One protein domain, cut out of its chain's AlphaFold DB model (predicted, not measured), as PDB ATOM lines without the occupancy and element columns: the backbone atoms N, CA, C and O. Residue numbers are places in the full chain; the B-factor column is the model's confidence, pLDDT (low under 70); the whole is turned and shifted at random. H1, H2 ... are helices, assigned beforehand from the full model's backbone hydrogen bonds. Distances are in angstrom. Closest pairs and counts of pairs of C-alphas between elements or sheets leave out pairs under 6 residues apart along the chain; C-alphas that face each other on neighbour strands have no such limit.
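AT A GLANCE: This is residues 2 to 98 of the 580 residues of an uncharacterized protein of Oscillospiraceae bacterium (UniProt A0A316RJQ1). Two long helices, H2 and H3, lie side by side as a hairpin; over one side of it sit the short helix H1 and a long loop stretch, from which residues 37 to 42 stick out. The 97 printed residues hold three named helices, H1, H2, H3 in chain order, and no named strand: all helix. The whole is compact, radius of gyration of the C-alphas 14.0 A, spanning 41 by 29 by 19 A.

IN THESE COORDINATES: Find C-alpha 2 at (35.291, 7.581, 19.523), where H1, residues 2 to 10, begins. H2, residues 49 to 66, runs 25.8 A; H3, residues 69 to 90, runs 30.0 A to C-alpha 90 at (15.191, -14.385, 19.067).

HOW THE PARTS SIT: H2 and H3 touch, closest at the C-alphas of Gly 63 and Arg 72, 4.1 A, at a shallow tilt of 16 degrees, opposite ways. H1 is close to H2 but not clearly touching: the C-alphas of Val 6 and Leu 59 are 7.8 A apart. H1 and H3 are near each other. In H1, H2 and H3 every O i to N i+4 pair is within hydrogen-bond range.

THE WHOLE: The printed part has no cut. Look for the long link at residues 11 to 48. No printed residue is under 70 in pLDDT.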
ATOM      1  N   VAL A   2      35.971   8.794  20.064       86.44
ATOM      2  CA  VAL A   2      35.291   7.581  19.523       86.44
ATOM      3  C   VAL A   2      35.966   6.259  19.926       86.44
ATOM      4  O   VAL A   2      35.308   5.372  20.451       86.44
ATOM      5  N   ASN A   3      37.292   6.147  19.787       87.12
ATOM      6  CA  ASN A   3      38.023   4.936  20.199       87.12
ATOM      7  C   ASN A   3      37.916   4.627  21.703       87.12
ATOM      8  O   ASN A   3      38.061   3.473  22.089       87.12
ATOM      9  N   LEU A   4      37.683   5.634  22.549       91.81
ATOM     10  CA  LEU A   4      37.475   5.425  23.981       91.81
ATOM     11  C   LEU A   4      36.108   4.775  24.237       91.81
ATOM     12  O   LEU A   4      36.038   3.824  25.001       91.81
ATOM     13  N   LEU A   5      35.062   5.223  23.531       95.31
ATOM     14  CA  LEU A   5      33.724   4.618  23.590       95.31
ATOM     15  C   LEU A   5      33.728   3.177  23.060       95.31
ATOM     16  O   LEU A   5      33.118   2.296  23.651       95.31
ATOM     17  N   VAL A   6      34.473   2.921  21.977       93.94
ATOM     18  CA  VAL A   6      34.666   1.556  21.461       93.94
ATOM     19  C   VAL A   6      35.336   0.662  22.505       93.94
ATOM     20  O   VAL A   6      34.919  -0.478  22.685       93.94
ATOM     21  N   ARG A   7      36.363   1.167  23.204       96.12
ATOM     22  CA  ARG A   7      37.042   0.408  24.263       96.12
ATOM     23  C   ARG A   7      36.122   0.130  25.449       96.12
ATOM     24  O   ARG A   7      36.123  -0.993  25.937       96.12
ATOM     25  N   ASP A   8      35.323   1.107  25.865       97.38
ATOM     26  CA  ASP A   8      34.366   0.915  26.954       97.38
ATOM     27  C   ASP A   8      33.365  -0.209  26.662       97.38
ATOM     28  O   ASP A   8      33.172  -1.088  27.498       97.38
ATOM     29  N   ALA A   9      32.778  -0.220  25.465       96.38
ATOM     30  CA  ALA A   9      31.767  -1.207  25.094       96.38
ATOM     31  C   ALA A   9      32.357  -2.580  24.712       96.38
ATOM     32  O   ALA A   9      31.770  -3.626  24.997       96.38
ATOM     33  N   ALA A  10      33.510  -2.595  24.033       97.00
ATOM     34  CA  ALA A  10      34.003  -3.794  23.363       97.00
ATOM     35  C   ALA A  10      35.534  -3.863  23.242       97.00
ATOM     36  O   ALA A  10      36.045  -4.364  22.239       97.00
ATOM     37  N   THR A  11      36.312  -3.379  24.219       95.94
ATOM     38  CA  THR A  11      37.774  -3.556  24.138       95.94
ATOM     39  C   THR A  11      38.133  -5.035  23.952       95.94
ATOM     40  O   THR A  11      37.671  -5.918  24.679       95.94
ATOM     41  N   SER A  12      38.938  -5.312  22.922       93.75
ATOM     42  CA  SER A  12      39.485  -6.645  22.652       93.75
ATOM     43  C   SER A  12      40.829  -6.869  23.347       93.75
ATOM     44  O   SER A  12      41.349  -7.987  23.332       93.75
ATOM     45  N   ASP A  13      41.378  -5.828  23.983       94.00
ATOM     46  CA  ASP A  13      42.562  -5.932  24.821       94.00
ATOM     47  C   ASP A  13      42.173  -6.507  26.187       94.00
ATOM     48  O   ASP A  13      41.399  -5.924  26.944       94.00
ATOM     49  N   ARG A  14      42.716  -7.684  26.502       95.06
ATOM     50  CA  ARG A  14      42.472  -8.372  27.777       95.06
ATOM     51  C   ARG A  14      43.168  -7.695  28.958       95.06
ATOM     52  O   ARG A  14      42.851  -8.030  30.093       95.06
ATOM     53  N   ASN A  15      44.106  -6.790  28.684       95.88
ATOM     54  CA  ASN A  15      44.868  -6.045  29.679       95.88
ATOM     55  C   ASN A  15      44.539  -4.544  29.643       95.88
ATOM     56  O   ASN A  15      45.345  -3.742  30.118       95.88
ATOM     57  N   ASP A  16      43.397  -4.149  29.066       93.94
ATOM     58  CA  ASP A  16      42.984  -2.746  29.048       93.94
ATOM     59  C   ASP A  16      42.882  -2.221  30.497       93.94
ATOM     60  O   ASP A  16      42.157  -2.800  31.310       93.94
ATOM     61  N   PRO A  17      43.607  -1.145  30.859       92.38
ATOM     62  CA  PRO A  17      43.665  -0.677  32.243       92.38
ATOM     63  C   PRO A  17      42.378   0.023  32.699       92.38
ATOM     64  O   PRO A  17      42.236   0.303  33.886       92.38
ATOM     65  N   MET A  18      41.470   0.358  31.775       93.00
ATOM     66  CA  MET A  18      40.260   1.134  32.060       93.00
ATOM     67  C   MET A  18      38.976   0.316  31.932       93.00
ATOM     68  O   MET A  18      38.008   0.592  32.638       93.00
ATOM     69  N   PHE A  19      38.939  -0.655  31.016       97.62
ATOM     70  CA  PHE A  19      37.692  -1.305  30.616       97.62
ATOM     71  C   PHE A  19      37.809  -2.832  30.605       97.62
ATOM     72  O   PHE A  19      38.848  -3.371  30.233       97.62
ATOM     73  N   PRO A  20      36.748  -3.561  30.991       96.88
ATOM     74  CA  PRO A  20      36.748  -5.012  30.941       96.88
ATOM     75  C   PRO A  20      36.661  -5.517  29.496       96.88
ATOM     76  O   PRO A  20      36.007  -4.916  28.642       96.88
ATOM     77  N   TYR A  21      37.285  -6.669  29.250       97.81
ATOM     78  CA  TYR A  21      37.273  -7.347  27.955       97.81
ATOM     79  C   TYR A  21      35.845  -7.613  27.465       97.81
ATOM     80  O   TYR A  21      35.087  -8.299  28.149       97.81
ATOM     81  N   LEU A  22      35.521  -7.110  26.268       97.56
ATOM     82  CA  LEU A  22      34.225  -7.277  25.601       97.56
ATOM     83  C   LEU A  22      33.024  -7.050  26.533       97.56
ATOM     84  O   LEU A  22      32.136  -7.892  26.592       97.56
ATOM     85  N   ARG A  23      33.009  -5.924  27.263       97.88
ATOM     86  CA  ARG A  23      32.035  -5.608  28.326       97.88
ATOM     87  C   ARG A  23      30.618  -6.130  28.068       97.88
ATOM     88  O   ARG A  23      30.053  -6.780  28.944       97.88
ATOM     89  N   ASN A  24      30.044  -5.799  26.914       96.75
ATOM     90  CA  ASN A  24      28.669  -6.162  26.586       96.75
ATOM     91  C   ASN A  24      28.548  -7.547  25.949       96.75
ATOM     92  O   ASN A  24      27.515  -8.181  26.099       96.75
ATOM     93  N   PHE A  25      29.567  -8.032  25.244       98.50
ATOM     94  CA  PHE A  25      29.458  -9.218  24.401       98.50
ATOM     95  C   PHE A  25      29.908 -10.483  25.131       98.50
ATOM     96  O   PHE A  25      31.020 -10.543  25.652       98.50
ATOM     97  N   SER A  26      29.087 -11.535  25.113       98.00
ATOM     98  CA  SER A  26      29.447 -12.845  25.660       98.00
ATOM     99  C   SER A  26      29.924 -13.784  24.547       98.00
ATOM    100  O   SER A  26      29.096 -14.309  23.803       98.00
ATOM    101  N   PRO A  27      31.234 -14.107  24.453       97.50
ATOM    102  CA  PRO A  27      31.742 -15.035  23.438       97.50
ATOM    103  C   PRO A  27      31.120 -16.433  23.488       97.50
ATOM    104  O   PRO A  27      31.146 -17.146  22.493       97.50
ATOM    105  N   TYR A  28      30.615 -16.843  24.656       98.12
ATOM    106  CA  TYR A  28      30.045 -18.173  24.854       98.12
ATOM    107  C   TYR A  28      28.543 -18.212  24.570       98.12
ATOM    108  O   TYR A  28      28.077 -19.142  23.923       98.12
ATOM    109  N   ALA A  29      27.787 -17.216  25.046       97.81
ATOM    110  CA  ALA A  29      26.357 -17.131  24.736       97.81
ATOM    111  C   ALA A  29      26.131 -16.745  23.266       97.81
ATOM    112  O   ALA A  29      25.132 -17.130  22.667       97.81
ATOM    113  N   GLY A  30      27.092 -16.028  22.678       98.44
ATOM    114  CA  GLY A  30      27.090 -15.628  21.279       98.44
ATOM    115  C   GLY A  30      26.394 -14.297  21.015       98.44
ATOM    116  O   GLY A  30      26.364 -13.884  19.869       98.44
ATOM    117  N   HIS A  31      25.879 -13.616  22.040       98.56
ATOM    118  CA  HIS A  31      25.190 -12.328  21.933       98.56
ATOM    119  C   HIS A  31      25.588 -11.380  23.077       98.56
ATOM    120  O   HIS A  31      26.343 -11.752  23.989       98.56
ATOM    121  N   CYS A  32      25.115 -10.138  23.008       98.44
ATOM    122  CA  CYS A  32      25.331  -9.124  24.025       98.44
ATOM    123  C   CYS A  32      24.433  -9.298  25.259       98.44
ATOM    124  O   CYS A  32      23.381  -9.915  25.248       98.44
ATOM    125  N   TRP A  33      24.833  -8.685  26.361       98.12
ATOM    126  CA  TRP A  33      23.998  -8.478  27.529       98.12
ATOM    127  C   TRP A  33      23.861  -6.974  27.773       98.12
ATOM    128  O   TRP A  33      24.848  -6.229  27.718       98.12
ATOM    129  N   ALA A  34      22.633  -6.520  28.011       97.00
ATOM    130  CA  ALA A  34      22.310  -5.106  28.162       97.00
ATOM    131  C   ALA A  34      22.429  -4.642  29.619       97.00
ATOM    132  O   ALA A  34      22.906  -3.537  29.895       97.00
ATOM    133  N   ASN A  35      22.030  -5.485  30.572       92.88
ATOM    134  CA  ASN A  35      21.977  -5.119  31.979       92.88
ATOM    135  C   ASN A  35      23.347  -5.277  32.657       92.88
ATOM    136  O   ASN A  35      23.789  -6.373  33.003       92.88
ATOM    137  N   GLY A  36      24.019  -4.146  32.892       91.75
ATOM    138  CA  GLY A  36      25.380  -4.106  33.437       91.75
ATOM    139  C   GLY A  36      25.551  -4.685  34.849       91.75
ATOM    140  O   GLY A  36      26.680  -4.960  35.247       91.75
ATOM    141  N   VAL A  37      24.463  -4.886  35.601       92.25
ATOM    142  CA  VAL A  37      24.498  -5.446  36.965       92.25
ATOM    143  C   VAL A  37      23.771  -6.787  37.097       92.25
ATOM    144  O   VAL A  37      23.784  -7.359  38.184       92.25
ATOM    145  N   ALA A  38      23.147  -7.287  36.021       91.38
ATOM    146  CA  ALA A  38      22.350  -8.520  36.012       91.38
ATOM    147  C   ALA A  38      21.359  -8.601  37.194       91.38
ATOM    148  O   ALA A  38      21.314  -9.574  37.943       91.38
ATOM    149  N   SER A  39      20.594  -7.526  37.397       89.56
ATOM    150  CA  SER A  39      19.749  -7.321  38.584       89.56
ATOM    151  C   SER A  39      18.421  -8.082  38.580       89.56
ATOM    152  O   SER A  39      17.667  -7.985  39.551       89.56
ATOM    153  N   LEU A  40      18.101  -8.810  37.509       91.44
ATOM    154  CA  LEU A  40      16.820  -9.494  37.371       91.44
ATOM    155  C   LEU A  40      16.896 -10.931  37.910       91.44
ATOM    156  O   LEU A  40      17.926 -11.592  37.769       91.44
ATOM    157  N   PRO A  41      15.805 -11.466  38.494       93.81
ATOM    158  CA  PRO A  41      15.745 -12.863  38.934       93.81
ATOM    159  C   PRO A  41      16.048 -13.876  37.823       93.81
ATOM    160  O   PRO A  41      16.523 -14.974  38.107       93.81
ATOM    161  N   GLN A  42      15.774 -13.506  36.571       95.56
ATOM    162  CA  GLN A  42      16.028 -14.316  35.385       95.56
ATOM    163  C   GLN A  42      17.495 -14.279  34.910       95.56
ATOM    164  O   GLN A  42      17.871 -14.952  33.950       95.56
ATOM    165  N   GLY A  43      18.346 -13.509  35.592       95.38
ATOM    166  CA  GLY A  43      19.734 -13.268  35.222       95.38
ATOM    167  C   GLY A  43      19.906 -11.960  34.454       95.38
ATOM    168  O   GLY A  43      19.257 -10.958  34.748       95.38
ATOM    169  N   ASN A  44      20.835 -11.959  33.500       97.25
ATOM    170  CA  ASN A  44      21.017 -10.834  32.586       97.25
ATOM    171  C   ASN A  44      19.969 -10.885  31.459       97.25
ATOM    172  O   ASN A  44      19.265 -11.886  31.336       97.25
ATOM    173  N   ASP A  45      19.864  -9.820  30.672       97.62
ATOM    174  CA  ASP A  45      18.853  -9.651  29.634       97.62
ATOM    175  C   ASP A  45      19.383  -8.898  28.406       97.62
ATOM    176  O   ASP A  45      20.327  -8.105  28.494       97.62
ATOM    177  N   GLN A  46      18.779  -9.172  27.255       98.44
ATOM    178  CA  GLN A  46      18.890  -8.363  26.047       98.44
ATOM    179  C   GLN A  46      17.499  -8.268  25.412       98.44
ATOM    180  O   GLN A  46      16.822  -9.279  25.219       98.44
ATOM    181  N   GLU A  47      17.066  -7.035  25.140       97.69
ATOM    182  CA  GLU A  47      15.850  -6.746  24.375       97.69
ATOM    183  C   GLU A  47      16.239  -6.586  22.903       97.69
ATOM    184  O   GLU A  47      16.404  -7.586  22.215       97.69
ATOM    185  N   SER A  48      16.549  -5.359  22.468       98.06
ATOM    186  CA  SER A  48      16.861  -5.061  21.068       98.06
ATOM    187  C   SER A  48      18.188  -5.665  20.602       98.06
ATOM    188  O   SER A  48      19.281  -5.146  20.868       98.06
ATOM    189  N   THR A  49      18.102  -6.736  19.820       98.50
ATOM    190  CA  THR A  49      19.280  -7.287  19.140       98.50
ATOM    191  C   THR A  49      19.722  -6.418  17.971       98.50
ATOM    192  O   THR A  49      20.919  -6.252  17.733       98.50
ATOM    193  N   SER A  50      18.796  -5.765  17.280       98.44
ATOM    194  CA  SER A  50      19.095  -4.857  16.171       98.44
ATOM    195  C   SER A  50      19.959  -3.659  16.585       98.44
ATOM    196  O   SER A  50      20.845  -3.267  15.824       98.44
ATOM    197  N   GLU A  51      19.812  -3.117  17.799       98.44
ATOM    198  CA  GLU A  51      20.702  -2.057  18.302       98.44
ATOM    199  C   GLU A  51      22.133  -2.558  18.582       98.44
ATOM    200  O   GLU A  51      23.108  -1.859  18.284       98.44
ATOM    201  N   SER A  52      22.292  -3.793  19.069       98.00
ATOM    202  CA  SER A  52      23.620  -4.420  19.198       98.00
ATOM    203  C   SER A  52      24.256  -4.701  17.828       98.00
ATOM    204  O   SER A  52      25.435  -4.415  17.603       98.00
ATOM    205  N   MET A  53      23.455  -5.127  16.847       98.69
ATOM    206  CA  MET A  53      23.896  -5.321  15.466       98.69
ATOM    207  C   MET A  53      24.289  -4.000  14.794       98.69
ATOM    208  O   MET A  53      25.252  -3.965  14.020       98.69
ATOM    209  N   GLN A  54      23.627  -2.892  15.141       98.38
ATOM    210  CA  GLN A  54      24.029  -1.545  14.735       98.38
ATOM    211  C   GLN A  54      25.397  -1.159  15.306       98.38
ATOM    212  O   GLN A  54      26.238  -0.616  14.577       98.38
ATOM    213  N   PHE A  55      25.670  -1.464  16.577       98.50
ATOM    214  CA  PHE A  55      26.998  -1.261  17.160       98.50
ATOM    215  C   PHE A  55      28.063  -2.088  16.423       98.50
ATOM    216  O   PHE A  55      29.066  -1.533  15.965       98.50
ATOM    217  N   ASN A  56      27.806  -3.379  16.207       98.56
ATOM    218  CA  ASN A  56      28.725  -4.281  15.510       98.56
ATOM    219  C   ASN A  56      29.027  -3.794  14.084       98.56
ATOM    220  O   ASN A  56      30.190  -3.673  13.691       98.56
ATOM    221  N   SER A  57      27.990  -3.416  13.329       98.38
ATOM    222  CA  SER A  57      28.129  -2.815  11.998       98.38
ATOM    223  C   SER A  57      28.946  -1.520  12.044       98.38
ATOM    224  O   SER A  57      29.790  -1.283  11.176       98.38
ATOM    225  N   SER A  58      28.735  -0.683  13.061       98.25
ATOM    226  CA  SER A  58      29.456   0.582  13.223       98.25
ATOM    227  C   SER A  58      30.952   0.367  13.461       98.25
ATOM    228  O   SER A  58      31.757   1.121  12.918       98.25
ATOM    229  N   LEU A  59      31.354  -0.686  14.183       98.38
ATOM    230  CA  LEU A  59      32.768  -1.051  14.344       98.38
ATOM    231  C   LEU A  59      33.420  -1.450  13.013       98.38
ATOM    232  O   LEU A  59      34.550  -1.036  12.735       98.38
ATOM    233  N   ILE A  60      32.703  -2.193  12.160       98.44
ATOM    234  CA  ILE A  60      33.179  -2.569  10.819       98.44
ATOM    235  C   ILE A  60      33.445  -1.310   9.987       98.44
ATOM    236  O   ILE A  60      34.525  -1.167   9.400       98.44
ATOM    237  N   HIS A  61      32.497  -0.370   9.969       97.12
ATOM    238  CA  HIS A  61      32.652   0.894   9.248       97.12
ATOM    239  C   HIS A  61      33.758   1.763   9.849       97.12
ATOM    240  O   HIS A  61      34.637   2.209   9.116       97.12
ATOM    241  N   TRP A  62      33.779   1.962  11.167       95.81
ATOM    242  CA  TRP A  62      34.771   2.801  11.843       95.81
ATOM    243  C   TRP A  62      36.196   2.277  11.664       95.81
ATOM    244  O   TRP A  62      37.104   3.033  11.308       95.81
ATOM    245  N   GLY A  63      36.400   0.968  11.833       93.12
ATOM    246  CA  GLY A  63      37.686   0.331  11.570       93.12
ATOM    247  C   GLY A  63      38.102   0.442  10.100       93.12
ATOM    248  O   GLY A  63      39.276   0.658   9.804       93.12
ATOM    249  N   SER A  64      37.147   0.377   9.166       90.44
ATOM    250  CA  SER A  64      37.419   0.553   7.732       90.44
ATOM    251  C   SER A  64      37.764   2.002   7.363       90.44
ATOM    252  O   SER A  64      38.706   2.220   6.605       90.44
ATOM    253  N   VAL A  65      37.057   2.986   7.928       90.25
ATOM    254  CA  VAL A  65      37.300   4.429   7.735       90.25
ATOM    255  C   VAL A  65      38.671   4.835   8.273       90.25
ATOM    256  O   VAL A  65      39.399   5.581   7.627       90.25
ATOM    257  N   THR A  66      39.035   4.337   9.454       87.69
ATOM    258  CA  THR A  66      40.284   4.712  10.140       87.69
ATOM    259  C   THR A  66      41.491   3.868   9.732       87.69
ATOM    260  O   THR A  66      42.603   4.129  10.188       87.69
ATOM    261  N   GLY A  67      41.294   2.825   8.921       86.06
ATOM    262  CA  GLY A  67      42.328   1.827   8.634       86.06
ATOM    263  C   GLY A  67      42.695   0.951   9.841       86.06
ATOM    264  O   GLY A  67      43.670   0.199   9.783       86.06
ATOM    265  N   ASN A  68      41.928   1.011  10.934       91.44
ATOM    266  CA  ASN A  68      42.134   0.184  12.112       91.44
ATOM    267  C   ASN A  68      41.544  -1.216  11.903       91.44
ATOM    268  O   ASN A  68      40.374  -1.493  12.185       91.44
ATOM    269  N   ARG A  69      42.402  -2.127  11.438       92.75
ATOM    270  CA  ARG A  69      42.037  -3.523  11.196       92.75
ATOM    271  C   ARG A  69      41.542  -4.249  12.449       92.75
ATOM    272  O   ARG A  69      40.628  -5.054  12.327       92.75
ATOM    273  N   ALA A  70      42.111  -3.978  13.623       90.81
ATOM    274  CA  ALA A  70      41.718  -4.667  14.853       90.81
ATOM    275  C   ALA A  70      40.265  -4.347  15.234       90.81
ATOM    276  O   ALA A  70      39.492  -5.256  15.513       90.81
ATOM    277  N   VAL A  71      39.870  -3.070  15.163       95.81
ATOM    278  CA  VAL A  71      38.480  -2.655  15.427       95.81
ATOM    279  C   VAL A  71      37.526  -3.189  14.362       95.81
ATOM    280  O   VAL A  71      36.444  -3.668  14.689       95.81
ATOM    281  N   ARG A  72      37.938  -3.161  13.090       97.25
ATOM    282  CA  ARG A  72      37.142  -3.721  11.994       97.25
ATOM    283  C   ARG A  72      36.877  -5.214  12.199       97.25
ATOM    284  O   ARG A  72      35.733  -5.642  12.115       97.25
ATOM    285  N   ASP A  73      37.930  -5.992  12.447       97.75
ATOM    286  CA  ASP A  73      37.846  -7.453  12.566       97.75
ATOM    287  C   ASP A  73      37.107  -7.863  13.852       97.75
ATOM    288  O   ASP A  73      36.376  -8.851  13.840       97.75
ATOM    289  N   LEU A  74      37.207  -7.064  14.921       98.12
ATOM    290  CA  LEU A  74      36.353  -7.187  16.104       98.12
ATOM    291  C   LEU A  74      34.869  -7.003  15.752       98.12
ATOM    292  O   LEU A  74      34.053  -7.840  16.128       98.12
ATOM    293  N   GLY A  75      34.529  -5.950  15.001       98.56
ATOM    294  CA  GLY A  75      33.165  -5.721  14.525       98.56
ATOM    295  C   GLY A  75      32.632  -6.883  13.686       98.56
ATOM    296  O   GLY A  75      31.510  -7.319  13.901       98.56
ATOM    297  N   ILE A  76      33.456  -7.435  12.784       98.69
ATOM    298  CA  ILE A  76      33.101  -8.614  11.971       98.69
ATOM    299  C   ILE A  76      32.834  -9.832  12.865       98.69
ATOM    300  O   ILE A  76      31.837 -10.525  12.670       98.69
ATOM    301  N   TYR A  77      33.710 -10.090  13.840       98.69
ATOM    302  CA  TYR A  77      33.563 -11.201  14.780       98.69
ATOM    303  C   TYR A  77      32.264 -11.099  15.586       98.69
ATOM    304  O   TYR A  77      31.502 -12.066  15.632       98.69
ATOM    305  N   MET A  78      31.997  -9.934  16.184       98.75
ATOM    306  CA  MET A  78      30.787  -9.716  16.979       98.75
ATOM    307  C   MET A  78      29.538  -9.800  16.101       98.75
ATOM    308  O   MET A  78      28.632 -10.551  16.431       98.75
ATOM    309  N   TYR A  79      29.533  -9.146  14.933       98.69
ATOM    310  CA  TYR A  79      28.407  -9.176  13.997       98.69
ATOM    311  C   TYR A  79      28.039 -10.602  13.579       98.69
ATOM    312  O   TYR A  79      26.880 -10.991  13.671       98.69
ATOM    313  N   ALA A  80      29.016 -11.394  13.124       98.38
ATOM    314  CA  ALA A  80      28.759 -12.744  12.629       98.38
ATOM    315  C   ALA A  80      28.307 -13.700  13.745       98.38
ATOM    316  O   ALA A  80      27.468 -14.569  13.514       98.38
ATOM    317  N   THR A  81      28.862 -13.539  14.948       98.81
ATOM    318  CA  THR A  81      28.510 -14.380  16.097       98.81
ATOM    319  C   THR A  81      27.126 -14.010  16.631       98.81
ATOM    320  O   THR A  81      26.277 -14.887  16.772       98.81
ATOM    321  N   GLU A  82      26.863 -12.717  16.827       98.81
ATOM    322  CA  GLU A  82      25.576 -12.217  17.315       98.81
ATOM    323  C   GLU A  82      24.451 -12.498  16.332       98.81
ATOM    324  O   GLU A  82      23.413 -12.995  16.745       98.81
ATOM    325  N   GLN A  83      24.688 -12.344  15.026       98.56
ATOM    326  CA  GLN A  83      23.744 -12.783  14.003       98.56
ATOM    327  C   GLN A  83      23.285 -14.232  14.225       98.56
ATOM    328  O   GLN A  83      22.087 -14.500  14.178       98.56
ATOM    329  N   SER A  84      24.216 -15.160  14.470       98.19
ATOM    330  CA  SER A  84      23.858 -16.568  14.668       98.19
ATOM    331  C   SER A  84      23.020 -16.784  15.931       98.19
ATOM    332  O   SER A  84      22.083 -17.571  15.912       98.19
ATOM    333  N   ALA A  85      23.300 -16.048  17.009       98.62
ATOM    334  CA  ALA A  85      22.503 -16.100  18.229       98.62
ATOM    335  C   ALA A  85      21.100 -15.504  18.026       98.62
ATOM    336  O   ALA A  85      20.121 -16.060  18.514       98.62
ATOM    337  N   VAL A  86      20.981 -14.414  17.266       98.75
ATOM    338  CA  VAL A  86      19.694 -13.783  16.938       98.75
ATOM    339  C   VAL A  86      18.809 -14.717  16.110       98.75
ATOM    340  O   VAL A  86      17.631 -14.894  16.421       98.75
ATOM    341  N   GLU A  87      19.379 -15.363  15.089       98.44
ATOM    342  CA  GLU A  87      18.674 -16.336  14.238       98.44
ATOM    343  C   GLU A  87      18.121 -17.532  15.045       98.44
ATOM    344  O   GLU A  87      17.098 -18.107  14.669       98.44
ATOM    345  N   GLU A  88      18.756 -17.872  16.167       98.06
ATOM    346  CA  GLU A  88      18.398 -19.001  17.028       98.06
ATOM    347  C   GLU A  88      17.470 -18.607  18.181       98.06
ATOM    348  O   GLU A  88      16.381 -19.157  18.313       98.06
ATOM    349  N   TYR A  89      17.885 -17.670  19.032       98.44
ATOM    350  CA  TYR A  89      17.218 -17.412  20.310       98.44
ATOM    351  C   TYR A  89      16.105 -16.369  20.208       98.44
ATOM    352  O   TYR A  89      15.143 -16.454  20.964       98.44
ATOM    353  N   TRP A  90      16.218 -15.411  19.280       98.69
ATOM    354  CA  TRP A  90      15.191 -14.385  19.067       98.69
ATOM    355  C   TRP A  90      14.201 -14.773  17.989       98.69
ATOM    356  O   TRP A  90      13.010 -14.520  18.132       98.69
ATOM    357  N   PHE A  91      14.683 -15.377  16.907       98.56
ATOM    358  CA  PHE A  91      13.873 -15.656  15.724       98.56
ATOM    359  C   PHE A  91      13.510 -17.128  15.550       98.56
ATOM    360  O   PHE A  91      12.644 -17.422  14.734       98.56
ATOM    361  N   ASP A  92      14.180 -18.040  16.264       98.19
ATOM    362  CA  ASP A  92      14.011 -19.492  16.141       98.19
ATOM    363  C   ASP A  92      13.762 -19.932  14.688       98.19
ATOM    364  O   ASP A  92      12.790 -20.622  14.364       98.19
ATOM    365  N   GLN A  93      14.622 -19.477  13.766       97.69
ATOM    366  CA  GLN A  93      14.382 -19.626  12.324       97.69
ATOM    367  C   GLN A  93      14.326 -21.094  11.876       97.69
ATOM    368  O   GLN A  93      13.875 -21.396  10.768       97.69
ATOM    369  N   HIS A  94      14.805 -21.998  12.729       96.19
ATOM    370  CA  HIS A  94      14.834 -23.439  12.525       96.19
ATOM    371  C   HIS A  94      13.799 -24.201  13.371       96.19
ATOM    372  O   HIS A  94      13.803 -25.430  13.326       96.19
ATOM    373  N   GLU A  95      12.928 -23.497  14.104       95.81
ATOM    374  CA  GLU A  95      11.821 -24.046  14.905       95.81
ATOM    375  C   GLU A  95      12.261 -25.156  15.874       95.81
ATOM    376  O   GLU A  95      11.694 -26.252  15.915       95.81
ATOM    377  N   ARG A  96      13.331 -24.895  16.627       96.06
ATOM    378  CA  ARG A  96      13.967 -25.864  17.532       96.06
ATOM    379  C   ARG A  96      14.151 -25.363  18.962       96.06
ATOM    380  O   ARG A  96      14.606 -26.147  19.797       96.06
ATOM    381  N   ILE A  97      13.837 -24.097  19.238       96.94
ATOM    382  CA  ILE A  97      14.015 -23.467  20.551       96.94
ATOM    383  C   ILE A  97      12.671 -23.230  21.236       96.94
ATOM    384  O   ILE A  97      12.498 -23.624  22.392       96.94
ATOM    385  N   PHE A  98      11.714 -22.609  20.548       97.50
ATOM    386  CA  PHE A  98      10.448 -22.240  21.164       97.50
ATOM    387  C   PHE A  98       9.570 -23.474  21.417       97.50
ATOM    388  O   PHE A  98       9.515 -24.394  20.593       97.50
TER     389      PHE A  98